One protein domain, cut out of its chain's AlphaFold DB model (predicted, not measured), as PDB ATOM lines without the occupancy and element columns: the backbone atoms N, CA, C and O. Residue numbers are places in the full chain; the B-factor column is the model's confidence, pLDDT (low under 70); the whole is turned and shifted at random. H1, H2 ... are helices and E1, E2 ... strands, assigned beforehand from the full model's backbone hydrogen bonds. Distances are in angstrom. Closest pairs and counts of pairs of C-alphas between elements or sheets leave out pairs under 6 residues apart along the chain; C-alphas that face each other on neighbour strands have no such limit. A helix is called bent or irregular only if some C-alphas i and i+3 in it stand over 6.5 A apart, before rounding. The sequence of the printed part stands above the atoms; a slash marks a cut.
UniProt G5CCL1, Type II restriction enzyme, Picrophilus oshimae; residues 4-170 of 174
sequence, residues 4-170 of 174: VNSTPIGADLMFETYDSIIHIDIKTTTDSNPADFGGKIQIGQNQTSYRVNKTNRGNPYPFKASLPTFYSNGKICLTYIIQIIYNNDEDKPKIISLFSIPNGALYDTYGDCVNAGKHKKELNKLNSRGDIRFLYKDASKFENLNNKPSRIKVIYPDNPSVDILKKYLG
ATOM      1  N   VAL A   4     197.935 229.176 155.902       53.12
ATOM      2  CA  VAL A   4     198.936 229.298 156.967       53.12
ATOM      3  C   VAL A   4     198.221 229.809 158.210       53.12
ATOM      4  O   VAL A   4     197.602 230.871 158.167       53.12
ATOM      5  N   ASN A   5     198.297 229.054 159.305       57.12
ATOM      6  CA  ASN A   5     197.624 229.394 160.557       57.12
ATOM      7  C   ASN A   5     198.651 229.622 161.666       57.12
ATOM      8  O   ASN A   5     199.469 228.753 161.958       57.12
ATOM      9  N   SER A   6     198.577 230.772 162.335       47.78
ATOM     10  CA  SER A   6     199.317 231.032 163.570       47.78
ATOM     11  C   SER A   6     198.499 230.527 164.761       47.78
ATOM     12  O   SER A   6     197.642 231.242 165.282       47.78
ATOM     13  N   THR A   7     198.726 229.285 165.191       55.97
ATOM     14  CA  THR A   7     198.234 228.827 166.502       55.97
ATOM     15  C   THR A   7     199.316 229.041 167.558       55.97
ATOM     16  O   THR A   7     200.499 229.010 167.228       55.97
ATOM     17  N   PRO A   8     198.963 229.234 168.840       52.72
ATOM     18  CA  PRO A   8     199.942 229.452 169.908       52.72
ATOM     19  C   PRO A   8     200.818 228.218 170.228       52.72
ATOM     20  O   PRO A   8     201.481 228.197 171.265       52.72
ATOM     21  N   ILE A   9     200.824 227.175 169.383       56.94
ATOM     22  CA  ILE A   9     201.491 225.897 169.648       56.94
ATOM     23  C   ILE A   9     202.467 225.522 168.515       56.94
ATOM     24  O   ILE A   9     202.084 224.973 167.491       56.94
ATOM     25  N   GLY A  10     203.755 225.760 168.776       62.88
ATOM     26  CA  GLY A  10     204.802 224.729 168.832       62.88
ATOM     27  C   GLY A  10     205.541 224.273 167.571       62.88
ATOM     28  O   GLY A  10     206.668 223.808 167.734       62.88
ATOM     29  N   ALA A  11     204.958 224.364 166.374       68.25
ATOM     30  CA  ALA A  11     205.625 223.938 165.139       68.25
ATOM     31  C   ALA A  11     206.181 225.130 164.351       68.25
ATOM     32  O   ALA A  11     205.577 226.202 164.345       68.25
ATOM     33  N   ASP A  12     207.300 224.925 163.654       80.50
ATOM     34  CA  ASP A  12     207.900 225.959 162.801       80.50
ATOM     35  C   ASP A  12     206.969 226.342 161.647       80.50
ATOM     36  O   ASP A  12     206.880 227.509 161.268       80.50
ATOM     37  N   LEU A  13     206.254 225.356 161.097       88.75
ATOM     38  CA  LEU A  13     205.257 225.551 160.052       88.75
ATOM     39  C   LEU A  13     203.967 224.807 160.402       88.75
ATOM     40  O   LEU A  13     203.988 223.649 160.825       88.75
ATOM     41  N   MET A  14     202.834 225.458 160.141       89.75
ATOM     42  CA  MET A  14     201.506 224.878 160.304       89.75
ATOM     43  C   MET A  14     200.640 225.189 159.084       89.75
ATOM     44  O   MET A  14     200.506 226.345 158.678       89.75
ATOM     45  N   PHE A  15     200.010 224.151 158.535       89.75
ATOM     46  CA  PHE A  15     199.110 224.252 157.392       89.75
ATOM     47  C   PHE A  15     197.777 223.590 157.696       89.75
ATOM     48  O   PHE A  15     197.727 222.486 158.240       89.75
ATOM     49  N   GLU A  16     196.692 224.225 157.283       92.19
ATOM     50  CA  GLU A  16     195.378 223.599 157.265       92.19
ATOM     51  C   GLU A  16     195.034 223.119 155.852       92.19
ATOM     52  O   GLU A  16     195.184 223.850 154.867       92.19
ATOM     53  N   THR A  17     194.580 221.872 155.757       92.31
ATOM     54  CA  THR A  17     194.040 221.270 154.535       92.31
ATOM     55  C   THR A  17     192.532 221.041 154.694       92.31
ATOM     56  O   THR A  17     191.914 221.470 155.673       92.31
ATOM     57  N   TYR A  18     191.910 220.374 153.721       93.31
ATOM     58  CA  TYR A  18     190.494 220.026 153.801       93.31
ATOM     59  C   TYR A  18     190.184 219.073 154.972       93.31
ATOM     60  O   TYR A  18     189.198 219.287 155.672       93.31
ATOM     61  N   ASP A  19     191.039 218.082 155.231       95.44
ATOM     62  CA  ASP A  19     190.782 216.983 156.178       95.44
ATOM     63  C   ASP A  19     191.749 216.937 157.374       95.44
ATOM     64  O   ASP A  19     191.551 216.174 158.324       95.44
ATOM     65  N   SER A  20     192.800 217.755 157.353       95.56
ATOM     66  CA  SER A  20     193.900 217.660 158.303       95.56
ATOM     67  C   SER A  20     194.488 219.019 158.666       95.56
ATOM     68  O   SER A  20     194.374 220.014 157.946       95.56
ATOM     69  N   ILE A  21     195.131 219.046 159.827       94.69
ATOM     70  CA  ILE A  21     196.023 220.120 160.246       94.69
ATOM     71  C   ILE A  21     197.424 219.524 160.326       94.69
ATOM     72  O   ILE A  21     197.659 218.553 161.047       94.69
ATOM     73  N   ILE A  22     198.342 220.095 159.557       94.88
ATOM     74  CA  ILE A  22     199.702 219.605 159.365       94.88
ATOM     75  C   ILE A  22     200.664 220.503 160.135       94.88
ATOM     76  O   ILE A  22     200.725 221.702 159.886       94.88
ATOM     77  N   HIS A  23     201.446 219.896 161.020       95.12
ATOM     78  CA  HIS A  23     202.573 220.505 161.723       95.12
ATOM     79  C   HIS A  23     203.873 220.002 161.121       95.12
ATOM     80  O   HIS A  23     204.051 218.790 160.977       95.12
ATOM     81  N   ILE A  24     204.782 220.915 160.795       95.06
ATOM     82  CA  ILE A  24     206.130 220.589 160.334       95.06
ATOM     83  C   ILE A  24     207.135 221.308 161.229       95.06
ATOM     84  O   ILE A  24     207.087 222.524 161.386       95.06
ATOM     85  N   ASP A  25     208.045 220.531 161.799       94.19
ATOM     86  CA  ASP A  25     209.132 221.004 162.655       94.19
ATOM     87  C   ASP A  25     210.475 220.740 161.967       94.19
ATOM     88  O   ASP A  25     210.666 219.683 161.356       94.19
ATOM     89  N   ILE A  26     211.407 221.682 162.037       94.69
ATOM     90  CA  ILE A  26     212.712 221.600 161.387       94.69
ATOM     91  C   ILE A  26     213.782 221.414 162.462       94.69
ATOM     92  O   ILE A  26     213.922 222.197 163.396       94.69
ATOM     93  N   LYS A  27     214.590 220.362 162.315       92.38
ATOM     94  CA  LYS A  27     215.677 220.035 163.241       92.38
ATOM     95  C   LYS A  27     216.996 219.964 162.501       92.38
ATOM     96  O   LYS A  27     217.180 219.127 161.621       92.38
ATOM     97  N   THR A  28     217.933 220.808 162.899       92.19
ATOM     98  CA  THR A  28     219.298 220.824 162.374       92.19
ATOM     99  C   THR A  28     220.254 220.184 163.378       92.19
ATOM    100  O   THR A  28     220.076 220.291 164.593       92.19
ATOM    101  N   THR A  29     221.262 219.464 162.892       91.81
ATOM    102  CA  THR A  29     222.326 218.914 163.742       91.81
ATOM    103  C   THR A  29     223.611 218.738 162.942       91.81
ATOM    104  O   THR A  29     223.574 218.425 161.751       91.81
ATOM    105  N   THR A  30     224.749 218.962 163.591       92.31
ATOM    106  CA  THR A  30     226.065 218.771 162.984       92.31
ATOM    107  C   THR A  30     226.423 217.291 162.967       92.31
ATOM    108  O   THR A  30     226.160 216.580 163.935       92.31
ATOM    109  N   ASP A  31     227.089 216.812 161.917       91.00
ATOM    110  CA  ASP A  31     227.473 215.403 161.786       91.00
ATOM    111  C   ASP A  31     228.564 214.930 162.769       91.00
ATOM    112  O   ASP A  31     228.879 213.740 162.836       91.00
ATOM    113  N   SER A  32     229.078 215.842 163.593       87.19
ATOM    114  CA  SER A  32     230.002 215.574 164.694       87.19
ATOM    115  C   SER A  32     229.369 214.859 165.893       87.19
ATOM    116  O   SER A  32     230.105 214.307 166.712       87.19
ATOM    117  N   ASN A  33     228.034 214.818 166.014       80.12
ATOM    118  CA  ASN A  33     227.357 214.162 167.141       80.12
ATOM    119  C   ASN A  33     226.331 213.083 166.731       80.12
ATOM    120  O   ASN A  33     225.126 213.277 166.911       80.12
ATOM    121  N   PRO A  34     226.764 211.899 166.259       78.81
ATOM    122  CA  PRO A  34     225.861 210.800 165.886       78.81
ATOM    123  C   PRO A  34     224.959 210.298 167.022       78.81
ATOM    124  O   PRO A  34     223.983 209.590 166.797       78.81
ATOM    125  N   ALA A  35     225.234 210.645 168.283       75.44
ATOM    126  CA  ALA A  35     224.306 210.328 169.364       75.44
ATOM    127  C   ALA A  35     222.986 211.115 169.252       75.44
ATOM    128  O   ALA A  35     221.985 210.708 169.859       75.44
ATOM    129  N   ASP A  36     222.972 212.197 168.475       72.62
ATOM    130  CA  ASP A  36     221.834 213.088 168.270       72.62
ATOM    131  C   ASP A  36     221.017 212.756 167.021       72.62
ATOM    132  O   ASP A  36     219.841 213.122 166.958       72.62
ATOM    133  N   PHE A  37     221.591 212.000 166.085       74.50
ATOM    134  CA  PHE A  37     220.951 211.573 164.847       74.50
ATOM    135  C   PHE A  37     221.322 210.125 164.508       74.50
ATOM    136  O   PHE A  37     222.476 209.732 164.564       74.50
ATOM    137  N   GLY A  38     220.332 209.299 164.175       82.50
ATOM    138  CA  GLY A  38     220.551 207.882 163.866       82.50
ATOM    139  C   GLY A  38     219.593 206.978 164.632       82.50
ATOM    140  O   GLY A  38     219.714 206.758 165.839       82.50
ATOM    141  N   GLY A  39     218.586 206.480 163.925       88.31
ATOM    142  CA  GLY A  39     217.507 205.645 164.446       88.31
ATOM    143  C   GLY A  39     216.497 206.358 165.351       88.31
ATOM    144  O   GLY A  39     215.560 205.707 165.815       88.31
ATOM    145  N   LYS A  40     216.680 207.652 165.649       92.12
ATOM    146  CA  LYS A  40     215.825 208.400 166.580       92.12
ATOM    147  C   LYS A  40     215.738 209.897 166.284       92.12
ATOM    148  O   LYS A  40     216.678 210.471 165.740       92.12
ATOM    149  N   ILE A  41     214.645 210.523 166.719       92.69
ATOM    150  CA  ILE A  41     214.426 211.976 166.687       92.69
ATOM    151  C   ILE A  41     213.927 212.440 168.047       92.69
ATOM    152  O   ILE A  41     213.056 211.815 168.646       92.69
ATOM    153  N   GLN A  42     214.480 213.541 168.540       93.38
ATOM    154  CA  GLN A  42     213.993 214.176 169.755       93.38
ATOM    155  C   GLN A  42     212.742 215.001 169.465       93.38
ATOM    156  O   GLN A  42     212.753 215.787 168.526       93.38
ATOM    157  N   ILE A  43     211.693 214.843 170.268       93.75
ATOM    158  CA  ILE A  43     210.399 215.505 170.072       93.75
ATOM    159  C   ILE A  43     209.907 216.046 171.414       93.75
ATOM    160  O   ILE A  43     209.879 215.313 172.404       93.75
ATOM    161  N   GLY A  44     209.539 217.326 171.454       93.44
ATOM    162  CA  GLY A  44     208.931 217.969 172.621       93.44
ATOM    163  C   GLY A  44     207.414 217.767 172.692       93.44
ATOM    164  O   GLY A  44     206.771 217.448 171.694       93.44
ATOM    165  N   GLN A  45     206.816 218.008 173.862       92.81
ATOM    166  CA  GLN A  45     205.361 217.860 174.064       92.81
ATOM    167  C   GLN A  45     204.517 218.665 173.060       92.81
ATOM    168  O   GLN A  45     203.492 218.179 172.593       92.81
ATOM    169  N   ASN A  46     204.969 219.861 172.677       91.88
ATOM    170  CA  ASN A  46     204.258 220.750 171.749       91.88
ATOM    171  C   ASN A  46     204.457 220.408 170.265       91.88
ATOM    172  O   ASN A  46     203.948 221.128 169.416       91.88
ATOM    173  N   GLN A  47     205.193 219.340 169.954       93.69
ATOM    174  CA  GLN A  47     205.594 218.984 168.590       93.69
ATOM    175  C   GLN A  47     204.956 217.677 168.106       93.69
ATOM    176  O   GLN A  47     205.283 217.210 167.025       93.69
ATOM    177  N   THR A  48     204.102 217.027 168.899       95.81
ATOM    178  CA  THR A  48     203.457 215.760 168.524       95.81
ATOM    179  C   THR A  48     202.118 215.593 169.225       95.81
ATOM    180  O   THR A  48     201.887 216.209 170.266       95.81
ATOM    181  N   SER A  49     201.258 214.744 168.658       96.69
ATOM    182  CA  SER A  49     200.054 214.206 169.304       96.69
ATOM    183  C   SER A  49     200.269 212.806 169.898       96.69
ATOM    184  O   SER A  49     199.395 212.273 170.583       96.69
ATOM    185  N   TYR A  50     201.434 212.193 169.662       96.69
ATOM    186  CA  TYR A  50     201.762 210.860 170.157       96.69
ATOM    187  C   TYR A  50     202.142 210.893 171.636       96.69
ATOM    188  O   TYR A  50     203.133 211.511 172.024       96.69
ATOM    189  N   ARG A  51     201.360 210.205 172.468       95.31
ATOM    190  CA  ARG A  51     201.593 210.078 173.912       95.31
ATOM    191  C   ARG A  51     202.116 208.689 174.252       95.31
ATOM    192  O   ARG A  51     201.734 207.717 173.607       95.31
ATOM    193  N   VAL A  52     202.921 208.594 175.304       95.38
ATOM    194  CA  VAL A  52     203.380 207.311 175.854       95.38
ATOM    195  C   VAL A  52     203.387 207.361 177.376       95.38
ATOM    196  O   VAL A  52     203.489 208.435 177.968       95.38
ATOM    197  N   ASN A  53     203.315 206.196 178.013       95.75
ATOM    198  CA  ASN A  53     203.514 206.077 179.460       95.75
ATOM    199  C   ASN A  53     204.760 205.273 179.821       95.75
ATOM    200  O   ASN A  53     205.152 205.254 180.992       95.75
ATOM    201  N   LYS A  54     205.382 204.609 178.843       95.62
ATOM    202  CA  LYS A  54     206.605 203.841 179.022       95.62
ATOM    203  C   LYS A  54     207.574 204.125 177.878       95.62
ATOM    204  O   LYS A  54     207.203 204.649 176.831       95.62
ATOM    205  N   THR A  55     208.843 203.805 178.094       95.25
ATOM    206  CA  THR A  55     209.798 203.683 176.986       95.25
ATOM    207  C   THR A  55     209.670 202.312 176.326       95.25
ATOM    208  O   THR A  55     209.085 201.396 176.901       95.25
ATOM    209  N   ASN A  56     210.325 202.117 175.182       94.00
ATOM    210  CA  ASN A  56     210.399 200.825 174.490       94.00
ATOM    211  C   ASN A  56     211.022 199.690 175.330       94.00
ATOM    212  O   ASN A  56     210.901 198.521 174.985       94.00
ATOM    213  N   ARG A  57     211.696 200.026 176.439       93.69
ATOM    214  CA  ARG A  57     212.237 199.074 177.423       93.69
ATOM    215  C   ARG A  57     211.259 198.764 178.562       93.69
ATOM    216  O   ARG A  57     211.644 198.101 179.516       93.69
ATOM    217  N   GLY A  58     210.037 199.291 178.514       94.00
ATOM    218  CA  GLY A  58     209.016 199.119 179.548       94.00
ATOM    219  C   GLY A  58     209.180 200.018 180.779       94.00
ATOM    220  O   GLY A  58     208.370 199.931 181.700       94.00
ATOM    221  N   ASN A  59     210.181 200.904 180.806       93.75
ATOM    222  CA  ASN A  59     210.412 201.797 181.942       93.75
ATOM    223  C   ASN A  59     209.312 202.866 182.026       93.75
ATOM    224  O   ASN A  59     209.036 203.488 180.998       93.75
ATOM    225  N   PRO A  60     208.748 203.157 183.214       94.81
ATOM    226  CA  PRO A  60     207.787 204.243 183.389       94.81
ATOM    227  C   PRO A  60     208.333 205.585 182.886       94.81
ATOM    228  O   PRO A  60     209.377 206.072 183.328       94.81
ATOM    229  N   TYR A  61     207.613 206.190 181.948       94.69
ATOM    230  CA  TYR A  61     207.984 207.437 181.295       94.69
ATOM    231  C   TYR A  61     206.720 208.184 180.842       94.69
ATOM    232  O   TYR A  61     206.373 208.147 179.663       94.69
ATOM    233  N   PRO A  62     205.988 208.832 181.770       95.31
ATOM    234  CA  PRO A  62     204.749 209.522 181.429       95.31
ATOM    235  C   PRO A  62     205.061 210.729 180.546       95.31
ATOM    236  O   PRO A  62     205.639 211.711 181.010       95.31
ATOM    237  N   PHE A  63     204.688 210.663 179.275       95.56
ATOM    238  CA  PHE A  63     204.821 211.751 178.318       95.56
ATOM    239  C   PHE A  63     203.446 212.103 177.753       95.56
ATOM    240  O   PHE A  63     202.825 211.338 177.009       95.56
ATOM    241  N   LYS A  64     202.974 213.293 178.115       94.62
ATOM    242  CA  LYS A  64     201.737 213.887 177.623       94.62
ATOM    243  C   LYS A  64     202.055 214.773 176.428       94.62
ATOM    244  O   LYS A  64     202.743 215.780 176.574       94.62
ATOM    245  N   ALA A  65     201.529 214.388 175.275       94.56
ATOM    246  CA  ALA A  65     201.516 215.214 174.082       94.56
ATOM    247  C   ALA A  65     200.597 216.435 174.278       94.56
ATOM    248  O   ALA A  65     199.551 216.314 174.918       94.56
ATOM    249  N   SER A  66     200.990 217.589 173.738       93.38
ATOM    250  CA  SER A  66     200.195 218.823 173.787       93.38
ATOM    251  C   SER A  66     199.381 219.047 172.514       93.38
ATOM    252  O   SER A  66     198.363 219.733 172.577       93.38
ATOM    253  N   LEU A  67     199.807 218.501 171.364       94.38
ATOM    254  CA  LEU A  67     198.968 218.543 170.168       94.38
ATOM    255  C   LEU A  67     197.827 217.532 170.324       94.38
ATOM    256  O   LEU A  67     198.052 216.415 170.802       94.38
ATOM    257  N   PRO A  68     196.603 217.890 169.921       94.88
ATOM    258  CA  PRO A  68     195.494 216.965 170.006       94.88
ATOM    259  C   PRO A  68     195.612 215.893 168.916       94.88
ATOM    260  O   PRO A  68     196.172 216.121 167.847       94.88
ATOM    261  N   THR A  69     195.038 214.718 169.158       97.06
ATOM    262  CA  THR A  69     194.893 213.680 168.123       97.06
ATOM    263  C   THR A  69     194.038 214.185 166.954       97.06
ATOM    264  O   THR A  69     194.406 214.017 165.789       97.06
ATOM    265  N   PHE A  70     192.934 214.856 167.291       96.62
ATOM    266  CA  PHE A  70     192.003 215.522 166.385       96.62
ATOM    267  C   PHE A  70     191.718 216.922 166.917       96.62
ATOM    268  O   PHE A  70     191.506 217.099 168.117       96.62
ATOM    269  N   TYR A  71     191.699 217.914 166.037       94.00
ATOM    270  CA  TYR A  71     191.298 219.271 166.389       94.00
ATOM    271  C   TYR A  71     189.787 219.361 166.633       94.00
ATOM    272  O   TYR A  71     189.025 218.480 166.241       94.00
ATOM    273  N   SER A  72     189.339 220.444 167.273       91.06
ATOM    274  CA  SER A  72     187.923 220.668 167.608       91.06
ATOM    275  C   SER A  72     186.991 220.675 166.392       91.06
ATOM    276  O   SER A  72     185.812 220.370 166.525       91.06
ATOM    277  N   ASN A  73     187.519 220.977 165.205       91.06
ATOM    278  CA  ASN A  73     186.807 220.916 163.928       91.06
ATOM    279  C   ASN A  73     186.813 219.515 163.279       91.06
ATOM    280  O   ASN A  73     186.452 219.381 162.113       91.06
ATOM    281  N   GLY A  74     187.260 218.479 163.994       94.94
ATOM    282  CA  GLY A  74     187.306 217.093 163.524       94.94
ATOM    283  C   GLY A  74     188.512 216.743 162.645       94.94
ATOM    284  O   GLY A  74     188.703 215.569 162.331       94.94
ATOM    285  N   LYS A  75     189.355 217.713 162.271       96.25
ATOM    286  CA  LYS A  75     190.529 217.465 161.420       96.25
ATOM    287  C   LYS A  75     191.617 216.710 162.178       96.25
ATOM    288  O   LYS A  75     191.932 217.034 163.327       96.25
ATOM    289  N   ILE A  76     192.229 215.722 161.529       97.06
ATOM    290  CA  ILE A  76     193.327 214.951 162.127       97.06
ATOM    291  C   ILE A  76     194.602 215.800 162.223       97.06
ATOM    292  O   ILE A  76     194.938 216.543 161.299       97.06
ATOM    293  N   CYS A  77     195.333 215.683 163.334       96.50
ATOM    294  CA  CYS A  77     196.643 216.317 163.488       96.50
ATOM    295  C   CYS A  77     197.739 215.444 162.864       96.50
ATOM    296  O   CYS A  77     198.043 214.362 163.373       96.50
ATOM    297  N   LEU A  78     198.380 215.915 161.800       97.12
ATOM    298  CA  LEU A  78     199.532 215.251 161.196       97.12
ATOM    299  C   LEU A  78     200.809 215.980 161.594       97.12
ATOM    300  O   LEU A  78     200.883 217.201 161.510       97.12
ATOM    301  N   THR A  79     201.819 215.226 162.012       96.94
ATOM    302  CA  THR A  79     203.101 215.774 162.451       96.94
ATOM    303  C   THR A  79     204.212 215.245 161.560       96.94
ATOM    304  O   THR A  79     204.384 214.031 161.407       96.94
ATOM    305  N   TYR A  80     205.005 216.165 161.027       97.12
ATOM    306  CA  TYR A  80     206.194 215.873 160.253       97.12
ATOM    307  C   TYR A  80     207.412 216.566 160.843       97.12
ATOM    308  O   TYR A  80     207.317 217.647 161.420       97.12
ATOM    309  N   ILE A  81     208.572 215.940 160.680       96.88
ATOM    310  CA  ILE A  81     209.852 216.531 161.062       96.88
ATOM    311  C   ILE A  81     210.773 216.510 159.853       96.88
ATOM    312  O   ILE A  81     210.950 215.458 159.240       96.88
ATOM    313  N   ILE A  82     211.372 217.649 159.526       96.88
ATOM    314  CA  ILE A  82     212.478 217.743 158.578       96.88
ATOM    315  C   ILE A  82     213.769 217.742 159.392       96.88
ATOM    316  O   ILE A  82     214.027 218.675 160.145       96.88
ATOM    317  N   GLN A  83     214.584 216.700 159.253       95.62
ATOM    318  CA  GLN A  83     215.924 216.664 159.828       95.62
ATOM    319  C   GLN A  83     216.955 217.025 158.766       95.62
ATOM    320  O   GLN A  83     217.008 216.390 157.710       95.62
ATOM    321  N   ILE A  84     217.796 218.004 159.077       95.44
ATOM    322  CA  ILE A  84     218.925 218.422 158.252       95.44
ATOM    323  C   ILE A  84     220.197 218.106 159.030       95.44
ATOM    324  O   ILE A  84     220.448 218.685 160.090       95.44
ATOM    325  N   ILE A  85     220.992 217.177 158.510       95.31
ATOM    326  CA  ILE A  85     222.314 216.872 159.063       95.31
ATOM    327  C   ILE A  85     223.342 217.527 158.159       95.31
ATOM    328  O   ILE A  85     223.320 217.307 156.947       95.31
ATOM    329  N   TYR A  86     224.229 218.326 158.736       94.19
ATOM    330  CA  TYR A  86     225.202 219.121 157.995       94.19
ATOM    331  C   TYR A  86     226.582 219.066 158.651       94.19
ATOM    332  O   TYR A  86     226.734 218.572 159.767       94.19
ATOM    333  N   ASN A  87     227.586 219.559 157.939       92.62
ATOM    334  CA  ASN A  87     228.932 219.772 158.448       92.62
ATOM    335  C   ASN A  87     229.273 221.260 158.255       92.62
ATOM    336  O   ASN A  87     228.790 221.863 157.303       92.62
ATOM    337  N   ASN A  88     230.041 221.863 159.166       89.12
ATOM    338  CA  ASN A  88     230.374 223.293 159.088       89.12
ATOM    339  C   ASN A  88     231.385 223.619 157.974       89.12
ATOM    340  O   ASN A  88     231.470 224.771 157.564       89.12
ATOM    341  N   ASP A  89     232.124 222.619 157.499       92.19
ATOM    342  CA  ASP A  89     233.182 222.747 156.496       92.19
ATOM    343  C   ASP A  89     232.673 222.469 155.067       92.19
ATOM    344  O   ASP A  89     233.451 222.479 154.114       92.19
ATOM    345  N   GLU A  90     231.373 222.196 154.895       90.69
ATOM    346  CA  GLU A  90     230.764 221.866 153.605       90.69
ATOM    347  C   GLU A  90     229.492 222.676 153.341       90.69
ATOM    348  O   GLU A  90     228.606 222.766 154.188       90.69
ATOM    349  N   ASP A  91     229.342 223.178 152.114       89.38
ATOM    350  CA  ASP A  91     228.181 223.990 151.716       89.38
ATOM    351  C   ASP A  91     226.877 223.187 151.614       89.38
ATOM    352  O   ASP A  91     225.775 223.741 151.655       89.38
ATOM    353  N   LYS A  92     226.983 221.868 151.420       94.31
ATOM    354  CA  LYS A  92     225.831 220.988 151.214       94.31
ATOM    355  C   LYS A  92     225.524 220.193 152.481       94.31
ATOM    356  O   LYS A  92     226.438 219.692 153.135       94.31
ATOM    357  N   PRO A  93     224.235 219.986 152.802       95.44
ATOM    358  CA  PRO A  93     223.864 219.083 153.879       95.44
ATOM    359  C   PRO A  93     224.337 217.666 153.550       95.44
ATOM    360  O   PRO A  93     224.414 217.270 152.392       95.44
ATOM    361  N   LYS A  94     224.607 216.864 154.573       95.44
ATOM    362  CA  LYS A  94     224.907 215.436 154.424       95.44
ATOM    363  C   LYS A  94     223.667 214.643 154.047       95.44
ATOM    364  O   LYS A  94     223.732 213.742 153.214       95.44
ATOM    365  N   ILE A  95     222.544 214.979 154.677       96.81
ATOM    366  CA  ILE A  95     221.237 214.413 154.366       96.81
ATOM    367  C   ILE A  95     220.133 215.380 154.813       96.81
ATOM    368  O   ILE A  95     220.238 216.019 155.864       96.81
ATOM    369  N   ILE A  96     219.060 215.459 154.031       97.50
ATOM    370  CA  ILE A  96     217.785 216.059 154.431       97.50
ATOM    371  C   ILE A  96     216.745 214.947 154.402       97.50
ATOM    372  O   ILE A  96     216.566 214.288 153.377       97.50
ATOM    373  N   SER A  97     216.061 214.721 155.519       97.19
ATOM    374  CA  SER A  97     215.057 213.661 155.653       97.19
ATOM    375  C   SER A  97     213.761 214.197 156.245       97.19
ATOM    376  O   SER A  97     213.780 214.944 157.215       97.19
ATOM    377  N   LEU A  98     212.636 213.781 155.676       97.44
ATOM    378  CA  LEU A  98     211.291 214.024 156.174       97.44
ATOM    379  C   LEU A  98     210.788 212.775 156.901       97.44
ATOM    380  O   LEU A  98     210.804 211.678 156.342       97.44
ATOM    381  N   PHE A  99     210.292 212.956 158.117       97.44
ATOM    382  CA  PHE A  99     209.750 211.895 158.956       97.44
ATOM    383  C   PHE A  99     208.279 212.160 159.238       97.44
ATOM    384  O   PHE A  99     207.930 213.246 159.690       97.44
ATOM    385  N   SER A 100     207.428 211.162 159.020       97.56
ATOM    386  CA  SER A 100     206.028 211.177 159.445       97.56
ATOM    387  C   SER A 100     205.899 210.558 160.832       97.56
ATOM    388  O   SER A 100     206.008 209.336 160.992       97.56
ATOM    389  N   ILE A 101     205.657 211.397 161.836       97.44
ATOM    390  CA  ILE A 101     205.476 210.955 163.219       97.44
ATOM    391  C   ILE A 101     204.063 210.372 163.366       97.44
ATOM    392  O   ILE A 101     203.105 210.979 162.876       97.44
ATOM    393  N   PRO A 102     203.890 209.197 164.001       97.25
ATOM    394  CA  PRO A 102     202.567 208.635 164.227       97.25
ATOM    395  C   PRO A 102     201.666 209.611 164.989       97.25
ATOM    396  O   PRO A 102     202.070 210.200 165.987       97.25
ATOM    397  N   ASN A 103     200.429 209.766 164.525       97.69
ATOM    398  CA  ASN A 103     199.394 210.476 165.265       97.69
ATOM    399  C   ASN A 103     199.000 209.678 166.526       97.69
ATOM    400  O   ASN A 103     199.084 208.449 166.528       97.69
ATOM    401  N   GLY A 104     198.537 210.357 167.580       97.19
ATOM    402  CA  GLY A 104     198.132 209.722 168.842       97.19
ATOM    403  C   GLY A 104     197.085 208.602 168.727       97.19
ATOM    404  O   GLY A 104     197.061 207.718 169.581       97.19
ATOM    405  N   ALA A 105     196.264 208.580 167.672       97.38
ATOM    406  CA  ALA A 105     195.297 207.513 167.395       97.38
ATOM    407  C   ALA A 105     195.959 206.186 166.993       97.38
ATOM    408  O   ALA A 105     195.317 205.144 167.020       97.38
ATOM    409  N   LEU A 106     197.240 206.209 166.615       97.19
ATOM    410  CA  LEU A 106     197.984 205.037 166.156       97.19
ATOM    411  C   LEU A 106     198.770 204.354 167.286       97.19
ATOM    412  O   LEU A 106     199.657 203.549 167.006       97.19
ATOM    413  N   TYR A 107     198.474 204.665 168.553       96.44
ATOM    414  CA  TYR A 107     199.166 204.052 169.691       96.44
ATOM    415  C   TYR A 107     199.051 202.524 169.681       96.44
ATOM    416  O   TYR A 107     200.056 201.842 169.838       96.44
ATOM    417  N   ASP A 108     197.867 201.982 169.397       96.44
ATOM    418  CA  ASP A 108     197.657 200.527 169.357       96.44
ATOM    419  C   ASP A 108     198.451 199.847 168.229       96.44
ATOM    420  O   ASP A 108     198.714 198.648 168.280       96.44
ATOM    421  N   THR A 109     198.872 200.611 167.216       96.62
ATOM    422  CA  THR A 109     199.715 200.124 166.120       96.62
ATOM    423  C   THR A 109     201.204 200.144 166.475       96.62
ATOM    424  O   THR A 109     201.916 199.199 166.153       96.62
ATOM    425  N   TYR A 110     201.696 201.219 167.102       95.88
ATOM    426  CA  TYR A 110     203.141 201.449 167.275       95.88
ATOM    427  C   TYR A 110     203.650 201.286 168.712       95.88
ATOM    428  O   TYR A 110     204.859 201.195 168.923       95.88
ATOM    429  N   GLY A 111     202.759 201.259 169.703       95.56
ATOM    430  CA  GLY A 111     203.080 201.096 171.119       95.56
ATOM    431  C   GLY A 111     204.099 202.112 171.649       95.56
ATOM    432  O   GLY A 111     204.190 203.257 171.194       95.56
ATOM    433  N   ASP A 112     204.907 201.678 172.614       95.19
ATOM    434  CA  ASP A 112     205.943 202.488 173.261       95.19
ATOM    435  C   ASP A 112     207.212 202.629 172.384       95.19
ATOM    436  O   ASP A 112     208.322 202.313 172.807       95.19
ATOM    437  N   CYS A 113     207.085 203.117 171.147       93.56
ATOM    438  CA  CYS A 113     208.178 203.274 170.168       93.56
ATOM    439  C   CYS A 113     209.140 204.450 170.464       93.56
ATOM    440  O   CYS A 113     209.598 205.164 169.564       93.56
ATOM    441  N   VAL A 114     209.448 204.694 171.740       93.94
ATOM    442  CA  VAL A 114     210.234 205.855 172.175       93.94
ATOM    443  C   VAL A 114     211.272 205.497 173.234       93.94
ATOM    444  O   VAL A 114     211.085 204.614 174.068       93.94
ATOM    445  N   ASN A 115     212.368 206.247 173.241       92.94
ATOM    446  CA  ASN A 115     213.329 206.313 174.334       92.94
ATOM    447  C   ASN A 115     213.087 207.560 175.197       92.94
ATOM    448  O   ASN A 115     212.420 208.510 174.781       92.94
ATOM    449  N   ALA A 116     213.714 207.587 176.376       90.31
ATOM    450  CA  ALA A 116     213.749 208.784 177.208       90.31
ATOM    451  C   ALA A 116     214.356 209.984 176.450       90.31
ATOM    452  O   ALA A 116     215.332 209.828 175.702       90.31
ATOM    453  N   GLY A 117     213.786 211.170 176.668       85.62
ATOM    454  CA  GLY A 117     214.254 212.459 176.161       85.62
ATOM    455  C   GLY A 117     215.652 212.866 176.647       85.62
ATOM    456  O   GLY A 117     216.309 212.135 177.398       85.62
ATOM    457  N   LYS A 118     216.147 214.014 176.168       81.50
ATOM    458  CA  LYS A 118     217.444 214.580 176.596       81.50
ATOM    459  C   LYS A 118     217.303 215.466 177.828       81.50
ATOM    460  O   LYS A 118     218.252 215.570 178.601       81.50
ATOM    461  N   HIS A 119     216.161 216.134 177.967       78.44
ATOM    462  CA  HIS A 119     215.977 217.195 178.948       78.44
ATOM    463  C   HIS A 119     215.506 216.655 180.307       78.44
ATOM    464  O   HIS A 119     215.464 215.446 180.530       78.44
ATOM    465  N   LYS A 120     215.246 217.582 181.245       72.75
ATOM    466  CA  LYS A 120     215.051 217.361 182.690       72.75
ATOM    467  C   LYS A 120     214.478 215.982 183.057       72.75
ATOM    468  O   LYS A 120     213.408 215.576 182.608       72.75
ATOM    469  N   LYS A 121     215.160 215.310 183.995       73.19
ATOM    470  CA  LYS A 121     214.696 214.062 184.626       73.19
ATOM    471  C   LYS A 121     213.546 214.269 185.616       73.19
ATOM    472  O   LYS A 121     213.099 213.298 186.222       73.19
ATOM    473  N   GLU A 122     213.042 215.475 185.772       85.19
ATOM    474  CA  GLU A 122     211.895 215.751 186.627       85.19
ATOM    475  C   GLU A 122     210.625 215.817 185.788       85.19
ATOM    476  O   GLU A 122     210.661 216.136 184.596       85.19
ATOM    477  N   LEU A 123     209.499 215.480 186.408       90.62
ATOM    478  CA  LEU A 123     208.204 215.716 185.794       90.62
ATOM    479  C   LEU A 123     207.882 217.209 185.874       90.62
ATOM    480  O   LEU A 123     208.183 217.878 186.859       90.62
ATOM    481  N   ASN A 124     207.259 217.736 184.827       89.25
ATOM    482  CA  ASN A 124     206.706 219.082 184.850       89.25
ATOM    483  C   ASN A 124     205.443 219.143 185.734       89.25
ATOM    484  O   ASN A 124     204.947 218.126 186.222       89.25
ATOM    485  N   LYS A 125     204.862 220.341 185.875       89.69
ATOM    486  CA  LYS A 125     203.620 220.579 186.640       89.69
ATOM    487  C   LYS A 125     202.419 219.734 186.176       89.69
ATOM    488  O   LYS A 125     201.439 219.631 186.899       89.69
ATOM    489  N   LEU A 126     202.486 219.132 184.986       87.56
ATOM    490  CA  LEU A 126     201.458 218.245 184.433       87.56
ATOM    491  C   LEU A 126     201.734 216.760 184.721       87.56
ATOM    492  O   LEU A 126     201.072 215.898 184.132       87.56
ATOM    493  N   ASN A 127     202.700 216.442 185.590       92.19
ATOM    494  CA  ASN A 127     203.201 215.087 185.831       92.19
ATOM    495  C   ASN A 127     203.675 214.404 184.537       92.19
ATOM    496  O   ASN A 127     203.408 213.226 184.306       92.19
ATOM    497  N   SER A 128     204.342 215.166 183.664       93.44
ATOM    498  CA  SER A 128     204.814 214.702 182.360       93.44
ATOM    499  C   SER A 128     206.290 215.003 182.135       93.44
ATOM    500  O   SER A 128     206.832 216.000 182.611       93.44
ATOM    501  N   ARG A 129     206.937 214.151 181.347       94.06
ATOM    502  CA  ARG A 129     208.234 214.398 180.719       94.06
ATOM    503  C   ARG A 129     208.085 215.474 179.642       94.06
ATOM    504  O   ARG A 129     207.045 215.546 178.987       94.06
ATOM    505  N   GLY A 130     209.109 216.313 179.491       91.81
ATOM    506  CA  GLY A 130     209.106 217.429 178.537       91.81
ATOM    507  C   GLY A 130     209.415 217.022 177.096       91.81
ATOM    508  O   GLY A 130     209.032 217.716 176.155       91.81
ATOM    509  N   ASP A 131     210.092 215.892 176.911       93.88
ATOM    510  CA  ASP A 131     210.505 215.396 175.608       93.88
ATOM    511  C   ASP A 131     210.646 213.870 175.579       93.88
ATOM    512  O   ASP A 131     210.758 213.200 176.605       93.88
ATOM    513  N   ILE A 132     210.655 213.328 174.368       94.50
ATOM    514  CA  ILE A 132     210.899 211.920 174.050       94.50
ATOM    515  C   ILE A 132     211.949 211.825 172.946       94.50
ATOM    516  O   ILE A 132     212.202 212.784 172.216       94.50
ATOM    517  N   ARG A 133     212.549 210.644 172.788       94.06
ATOM    518  CA  ARG A 133     213.309 210.282 171.586       94.06
ATOM    519  C   ARG A 133     212.510 209.246 170.799       94.06
ATOM    520  O   ARG A 133     212.599 208.061 171.107       94.06
ATOM    521  N   PHE A 134     211.730 209.683 169.816       95.12
ATOM    522  CA  PHE A 134     210.976 208.800 168.928       95.12
ATOM    523  C   PHE A 134     211.920 207.906 168.127       95.12
ATOM    524  O   PHE A 134     212.864 208.406 167.514       95.12
ATOM    525  N   LEU A 135     211.680 206.596 168.135       94.44
ATOM    526  CA  LEU A 135     212.524 205.595 167.492       94.44
ATOM    527  C   LEU A 135     211.959 205.252 166.120       94.44
ATOM    528  O   LEU A 135     211.316 204.224 165.931       94.44
ATOM    529  N   TYR A 136     212.235 206.102 165.130       92.50
ATOM    530  CA  TYR A 136     211.744 205.874 163.769       92.50
ATOM    531  C   TYR A 136     212.249 204.564 163.159       92.50
ATOM    532  O   TYR A 136     211.639 204.075 162.223       92.50
ATOM    533  N   LYS A 137     213.333 203.967 163.672       87.50
ATOM    534  CA  LYS A 137     213.765 202.626 163.247       87.50
ATOM    535  C   LYS A 137     212.742 201.535 163.610       87.50
ATOM    536  O   LYS A 137     212.576 200.594 162.841       87.50
ATOM    537  N   ASP A 138     212.047 201.701 164.738       86.75
ATOM    538  CA  ASP A 138     211.071 200.751 165.282       86.75
ATOM    539  C   ASP A 138     209.657 201.044 164.737       86.75
ATOM    540  O   ASP A 138     208.802 200.170 164.712       86.75
ATOM    541  N   ALA A 139     209.429 202.264 164.235       92.44
ATOM    542  CA  ALA A 139     208.179 202.724 163.628       92.44
ATOM    543  C   ALA A 139     208.419 203.317 162.223       92.44
ATOM    544  O   ALA A 139     207.941 204.405 161.899       92.44
ATOM    545  N   SER A 140     209.203 202.622 161.390       93.19
ATOM    546  CA  SER A 140     209.663 203.143 160.087       93.19
ATOM    547  C   SER A 140     208.632 203.024 158.968       93.19
ATOM    548  O   SER A 140     208.797 203.667 157.933       93.19
ATOM    549  N   LYS A 141     207.574 202.224 159.142       96.38
ATOM    550  CA  LYS A 141     206.589 201.920 158.096       96.38
ATOM    551  C   LYS A 141     205.173 202.337 158.480       96.38
ATOM    552  O   LYS A 141     204.809 202.400 159.656       96.38
ATOM    553  N   PHE A 142     204.347 202.612 157.478       97.38
ATOM    554  CA  PHE A 142     202.900 202.753 157.632       97.38
ATOM    555  C   PHE A 142     202.253 201.359 157.713       97.38
ATOM    556  O   PHE A 142     201.854 200.805 156.697       97.38
ATOM    557  N   GLU A 143     202.165 200.788 158.918       96.38
ATOM    558  CA  GLU A 143     201.756 199.387 159.145       96.38
ATOM    559  C   GLU A 143     200.334 199.070 158.667       96.38
ATOM    560  O   GLU A 143     200.067 197.948 158.244       96.38
ATOM    561  N   ASN A 144     199.452 200.074 158.688       95.31
ATOM    562  CA  ASN A 144     198.034 199.942 158.345       95.31
ATOM    563  C   ASN A 144     197.743 200.210 156.854       95.31
ATOM    564  O   ASN A 144     196.582 200.220 156.454       95.31
ATOM    565  N   LEU A 145     198.770 200.470 156.034       96.25
ATOM    566  CA  LEU A 145     198.633 200.671 154.589       96.25
ATOM    567  C   LEU A 145     199.151 199.456 153.816       96.25
ATOM    568  O   LEU A 145     200.132 198.815 154.205       96.25
ATOM    569  N   ASN A 146     198.545 199.195 152.657       95.62
ATOM    570  CA  ASN A 146     199.030 198.179 151.727       95.62
ATOM    571  C   ASN A 146     200.493 198.442 151.348       95.62
ATOM    572  O   ASN A 146     200.900 199.587 151.154       95.62
ATOM    573  N   ASN A 147     201.287 197.372 151.248       94.38
ATOM    574  CA  ASN A 147     202.731 197.406 150.970       94.38
ATOM    575  C   ASN A 147     203.596 198.119 152.023       94.38
ATOM    576  O   ASN A 147     204.807 198.216 151.827       94.38
ATOM    577  N   LYS A 148     203.006 198.588 153.133       96.19
ATOM    578  CA  LYS A 148     203.704 199.179 154.286       96.19
ATOM    579  C   LYS A 148     204.807 200.168 153.870       96.19
ATOM    580  O   LYS A 148     205.988 199.924 154.141       96.19
ATOM    581  N   PRO A 149     204.456 201.266 153.170       96.69
ATOM    582  CA  PRO A 149     205.434 202.234 152.687       96.69
ATOM    583  C   PRO A 149     206.200 202.885 153.842       96.69
ATOM    584  O   PRO A 149     205.780 202.843 155.001       96.69
ATOM    585  N   SER A 150     207.343 203.494 153.525       96.56
ATOM    586  CA  SER A 150     208.160 204.190 154.520       96.56
ATOM    587  C   SER A 150     207.467 205.427 155.077       96.56
ATOM    588  O   SER A 150     206.883 206.203 154.323       96.56
ATOM    589  N   ARG A 151     207.620 205.661 156.381       97.00
ATOM    590  CA  ARG A 151     207.357 206.947 157.050       97.00
ATOM    591  C   ARG A 151     208.503 207.939 156.884       97.00
ATOM    592  O   ARG A 151     208.394 209.067 157.361       97.00
ATOM    593  N   ILE A 152     209.592 207.515 156.251       96.81
ATOM    594  CA  ILE A 152     210.809 208.291 156.067       96.81
ATOM    595  C   ILE A 152     210.984 208.541 154.575       96.81
ATOM    596  O   ILE A 152     210.977 207.612 153.767       96.81
ATOM    597  N   LYS A 153     211.174 209.801 154.202       96.69
ATOM    598  CA  LYS A 153     211.559 210.192 152.850       96.69
ATOM    599  C   LYS A 153     212.866 210.959 152.920       96.69
ATOM    600  O   LYS A 153     212.936 211.989 153.579       96.69
ATOM    601  N   VAL A 154     213.886 210.482 152.218       97.44
ATOM    602  CA  VAL A 154     215.105 211.268 152.009       97.44
ATOM    603  C   VAL A 154     214.836 212.252 150.876       97.44
ATOM    604  O   VAL A 154     214.398 211.851 149.800       97.44
ATOM    605  N   ILE A 155     215.016 213.538 151.166       97.50
ATOM    606  CA  ILE A 155     214.876 214.650 150.216       97.50
ATOM    607  C   ILE A 155     216.226 214.943 149.558       97.50
ATOM    608  O   ILE A 155     216.271 215.304 148.393       97.50
ATOM    609  N   TYR A 156     217.318 214.797 150.308       97.12
ATOM    610  CA  TYR A 156     218.672 214.969 149.799       97.12
ATOM    611  C   TYR A 156     219.622 213.999 150.517       97.12
ATOM    612  O   TYR A 156     219.483 213.852 151.732       97.12
ATOM    613  N   PRO A 157     220.611 213.401 149.832       95.88
ATOM    614  CA  PRO A 157     220.769 213.431 148.379       95.88
ATOM    615  C   PRO A 157     219.667 212.623 147.689       95.88
ATOM    616  O   PRO A 157     219.076 211.725 148.294       95.88
ATOM    617  N   ASP A 158     219.411 212.931 146.419       94.00
ATOM    618  CA  ASP A 158     218.580 212.072 145.581       94.00
ATOM    619  C   ASP A 158     219.230 210.688 145.484       94.00
ATOM    620  O   ASP A 158     220.436 210.573 145.268       94.00
ATOM    621  N   ASN A 159     218.431 209.631 145.656       92.31
ATOM    622  CA  ASN A 159     218.890 208.236 145.647       92.31
ATOM    623  C   ASN A 159     220.074 207.973 146.610       92.31
ATOM    624  O   ASN A 159     221.172 207.618 146.172       92.31
ATOM    625  N   PRO A 160     219.875 208.123 147.934       95.00
ATOM    626  CA  PRO A 160     220.946 207.952 148.911       95.00
ATOM    627  C   PRO A 160     221.503 206.526 148.887       95.00
ATOM    628  O   PRO A 160     220.755 205.546 148.851       95.00
ATOM    629  N   SER A 161     222.829 206.399 148.980       95.88
ATOM    630  CA  SER A 161     223.465 205.090 149.115       95.88
ATOM    631  C   SER A 161     223.091 204.433 150.447       95.88
ATOM    632  O   SER A 161     222.769 205.097 151.438       95.88
ATOM    633  N   VAL A 162     223.195 203.105 150.506       95.38
ATOM    634  CA  VAL A 162     222.984 202.348 151.751       95.38
ATOM    635  C   VAL A 162     223.917 202.831 152.867       95.38
ATOM    636  O   VAL A 162     223.527 202.819 154.034       95.38
ATOM    637  N   ASP A 163     225.124 203.288 152.535       95.25
ATOM    638  CA  ASP A 163     226.078 203.795 153.521       95.25
ATOM    639  C   ASP A 163     225.654 205.149 154.090       95.25
ATOM    640  O   ASP A 163     225.770 205.354 155.297       95.25
ATOM    641  N   ILE A 164     225.062 206.029 153.275       94.25
ATOM    642  CA  ILE A 164     224.441 207.276 153.751       94.25
ATOM    643  C   ILE A 164     223.279 206.957 154.697       94.25
ATOM    644  O   ILE A 164     223.216 207.503 155.801       94.25
ATOM    645  N   LEU A 165     222.396 206.030 154.311       94.69
ATOM    646  CA  LEU A 165     221.263 205.619 155.147       94.69
ATOM    647  C   LEU A 165     221.728 205.022 156.482       94.69
ATOM    648  O   LEU A 165     221.215 205.385 157.540       94.69
ATOM    649  N   LYS A 166     222.735 204.145 156.468       92.88
ATOM    650  CA  LYS A 166     223.288 203.567 157.698       92.88
ATOM    651  C   LYS A 166     223.943 204.631 158.567       92.88
ATOM    652  O   LYS A 166     223.680 204.660 159.766       92.88
ATOM    653  N   LYS A 167     224.777 205.489 157.975       92.81
ATOM    654  CA  LYS A 167     225.564 206.492 158.699       92.81
ATOM    655  C   LYS A 167     224.678 207.530 159.376       92.81
ATOM    656  O   LYS A 167     224.904 207.841 160.539       92.81
ATOM    657  N   TYR A 168     223.679 208.047 158.666       93.88
ATOM    658  CA  TYR A 168     222.909 209.200 159.136       93.88
ATOM    659  C   TYR A 168     221.520 208.846 159.669       93.88
ATOM    660  O   TYR A 168     220.997 209.559 160.525       93.88
ATOM    661  N   LEU A 169     220.931 207.735 159.216       92.94
ATOM    662  CA  LEU A 169     219.611 207.285 159.663       92.94
ATOM    663  C   LEU A 169     219.650 205.989 160.487       92.94
ATOM    664  O   LEU A 169     218.665 205.641 161.131       92.94
ATOM    665  N   GLY A 170     220.765 205.255 160.514       91.00
ATOM    666  CA  GLY A 170     220.848 203.977 161.232       91.00
ATOM    667  C   GLY A 170     219.969 202.870 160.635       91.00
ATOM    668  O   GLY A 170     219.655 201.900 161.325       91.00
TER     669      GLY A 170
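This is residues 4 to 170 of the 174 residues of the protein "Type II restriction enzyme" of Picrophilus oshimae (UniProt G5CCL1). Look first for a twisted wall of five strands, E1, E2, E6, E7 and E10, built on two very long strands side by side, E2 and E6. Over one of its faces stands a small three-stranded sheet, E3, E9 and E8, with the short hairpin E4 and E5 farther out, and the helix H2 lies over E7. The 167 printed residues hold ten named strands and two named helices, in the order E1 to E7, H1, E8, E9, E10, H2; the large sheet, order E1, E2, E6, E7, E10, is mixed, and the two smaller sheets are antiparallel. The class is mixed, helices and strands, with 71 of the 167 residues in named elements, under half. The whole is compact, with a radius of gyration of the C-alphas of 16.0 A, and its outline is rounded, 43 by 39 by 34 A.

Start at C-alpha 13, at (205.257, 225.551, 160.052); there E1 begins, and it runs to residue 16. E2, residues 20 to 30, sets out from C-alpha 20 at (193.900, 217.660, 158.303) and covers 32.5 A. Next come E3, residues 41 to 44, 10.1 A long, E4, residues 52 to 54, and E5, residues 60 to 63. E6, residues 76 to 86, covers 32.4 A, and E7, residues 95 to 101, covers 18.4 A. H1, residues 104 to 110, is irregular: C-alphas 105 and 108 are 7.6 A apart. E8 is residues 114 to 116, E9 residues 131 to 134, and E10, residues 152 to 156, covers 12.1 A. H2, residues 162 to 169, is 9.9 A long and ends at C-alpha 169, at (219.611, 207.285, 159.663).

Begin with the large sheet at its edge strand E1, which forms an antiparallel hairpin with E2; N 15 and O 22 are 2.9 A apart, within hydrogen-bond range. E2 and E6 are parallel, at 17 degrees between their directions, with N 23 and O 78 at 2.8 A. E6 and E7 form a hairpin, with N 83 and O 97 at 2.8 A. E7 and the other edge strand, E10, are antiparallel, with N 98 and O 153 at 2.8 A. H2 is on this sheet at a height over the sheet of 9.9 A, over E7 and across the strands, at 66 degrees to E7 on the local plane; their closest C-alphas, those of Ile 95 and Tyr 168, are 7.3 A apart. H1 only grazes the sheet, with residues 104 to 105. In the second sheet E9 is the inner strand: N 43 of E3 and O 132 are 2.9 A apart, and N 115 of E8 and O 133 are 2.8 A apart, in the hairpin E8 and E9. E3 and E6 are only just apart, their closest C-alphas 8.4 A from each other. The hairpin E4 and E5 has N 61 and O 53 at 2.8 A, and the closest C-alphas of E5 and E9, those of Phe 63 and Asp 131, are 7.3 A apart. In H2 every O i to N i+4 pair is within hydrogen-bond range; in H1 it is 1 of 3, with 2 of 4 O i to N i+3 pairs.

The two C-alphas farthest apart, those of Asn 73 and Asp 89, are 47.0 A from each other. The printed part, residues 4 to 170, has no cut. Look for long links at residues 64 to 75, 117 to 130 and 135 to 151. The mean pLDDT of the printed part is 91.3, and residues 4 to 11 are under 70.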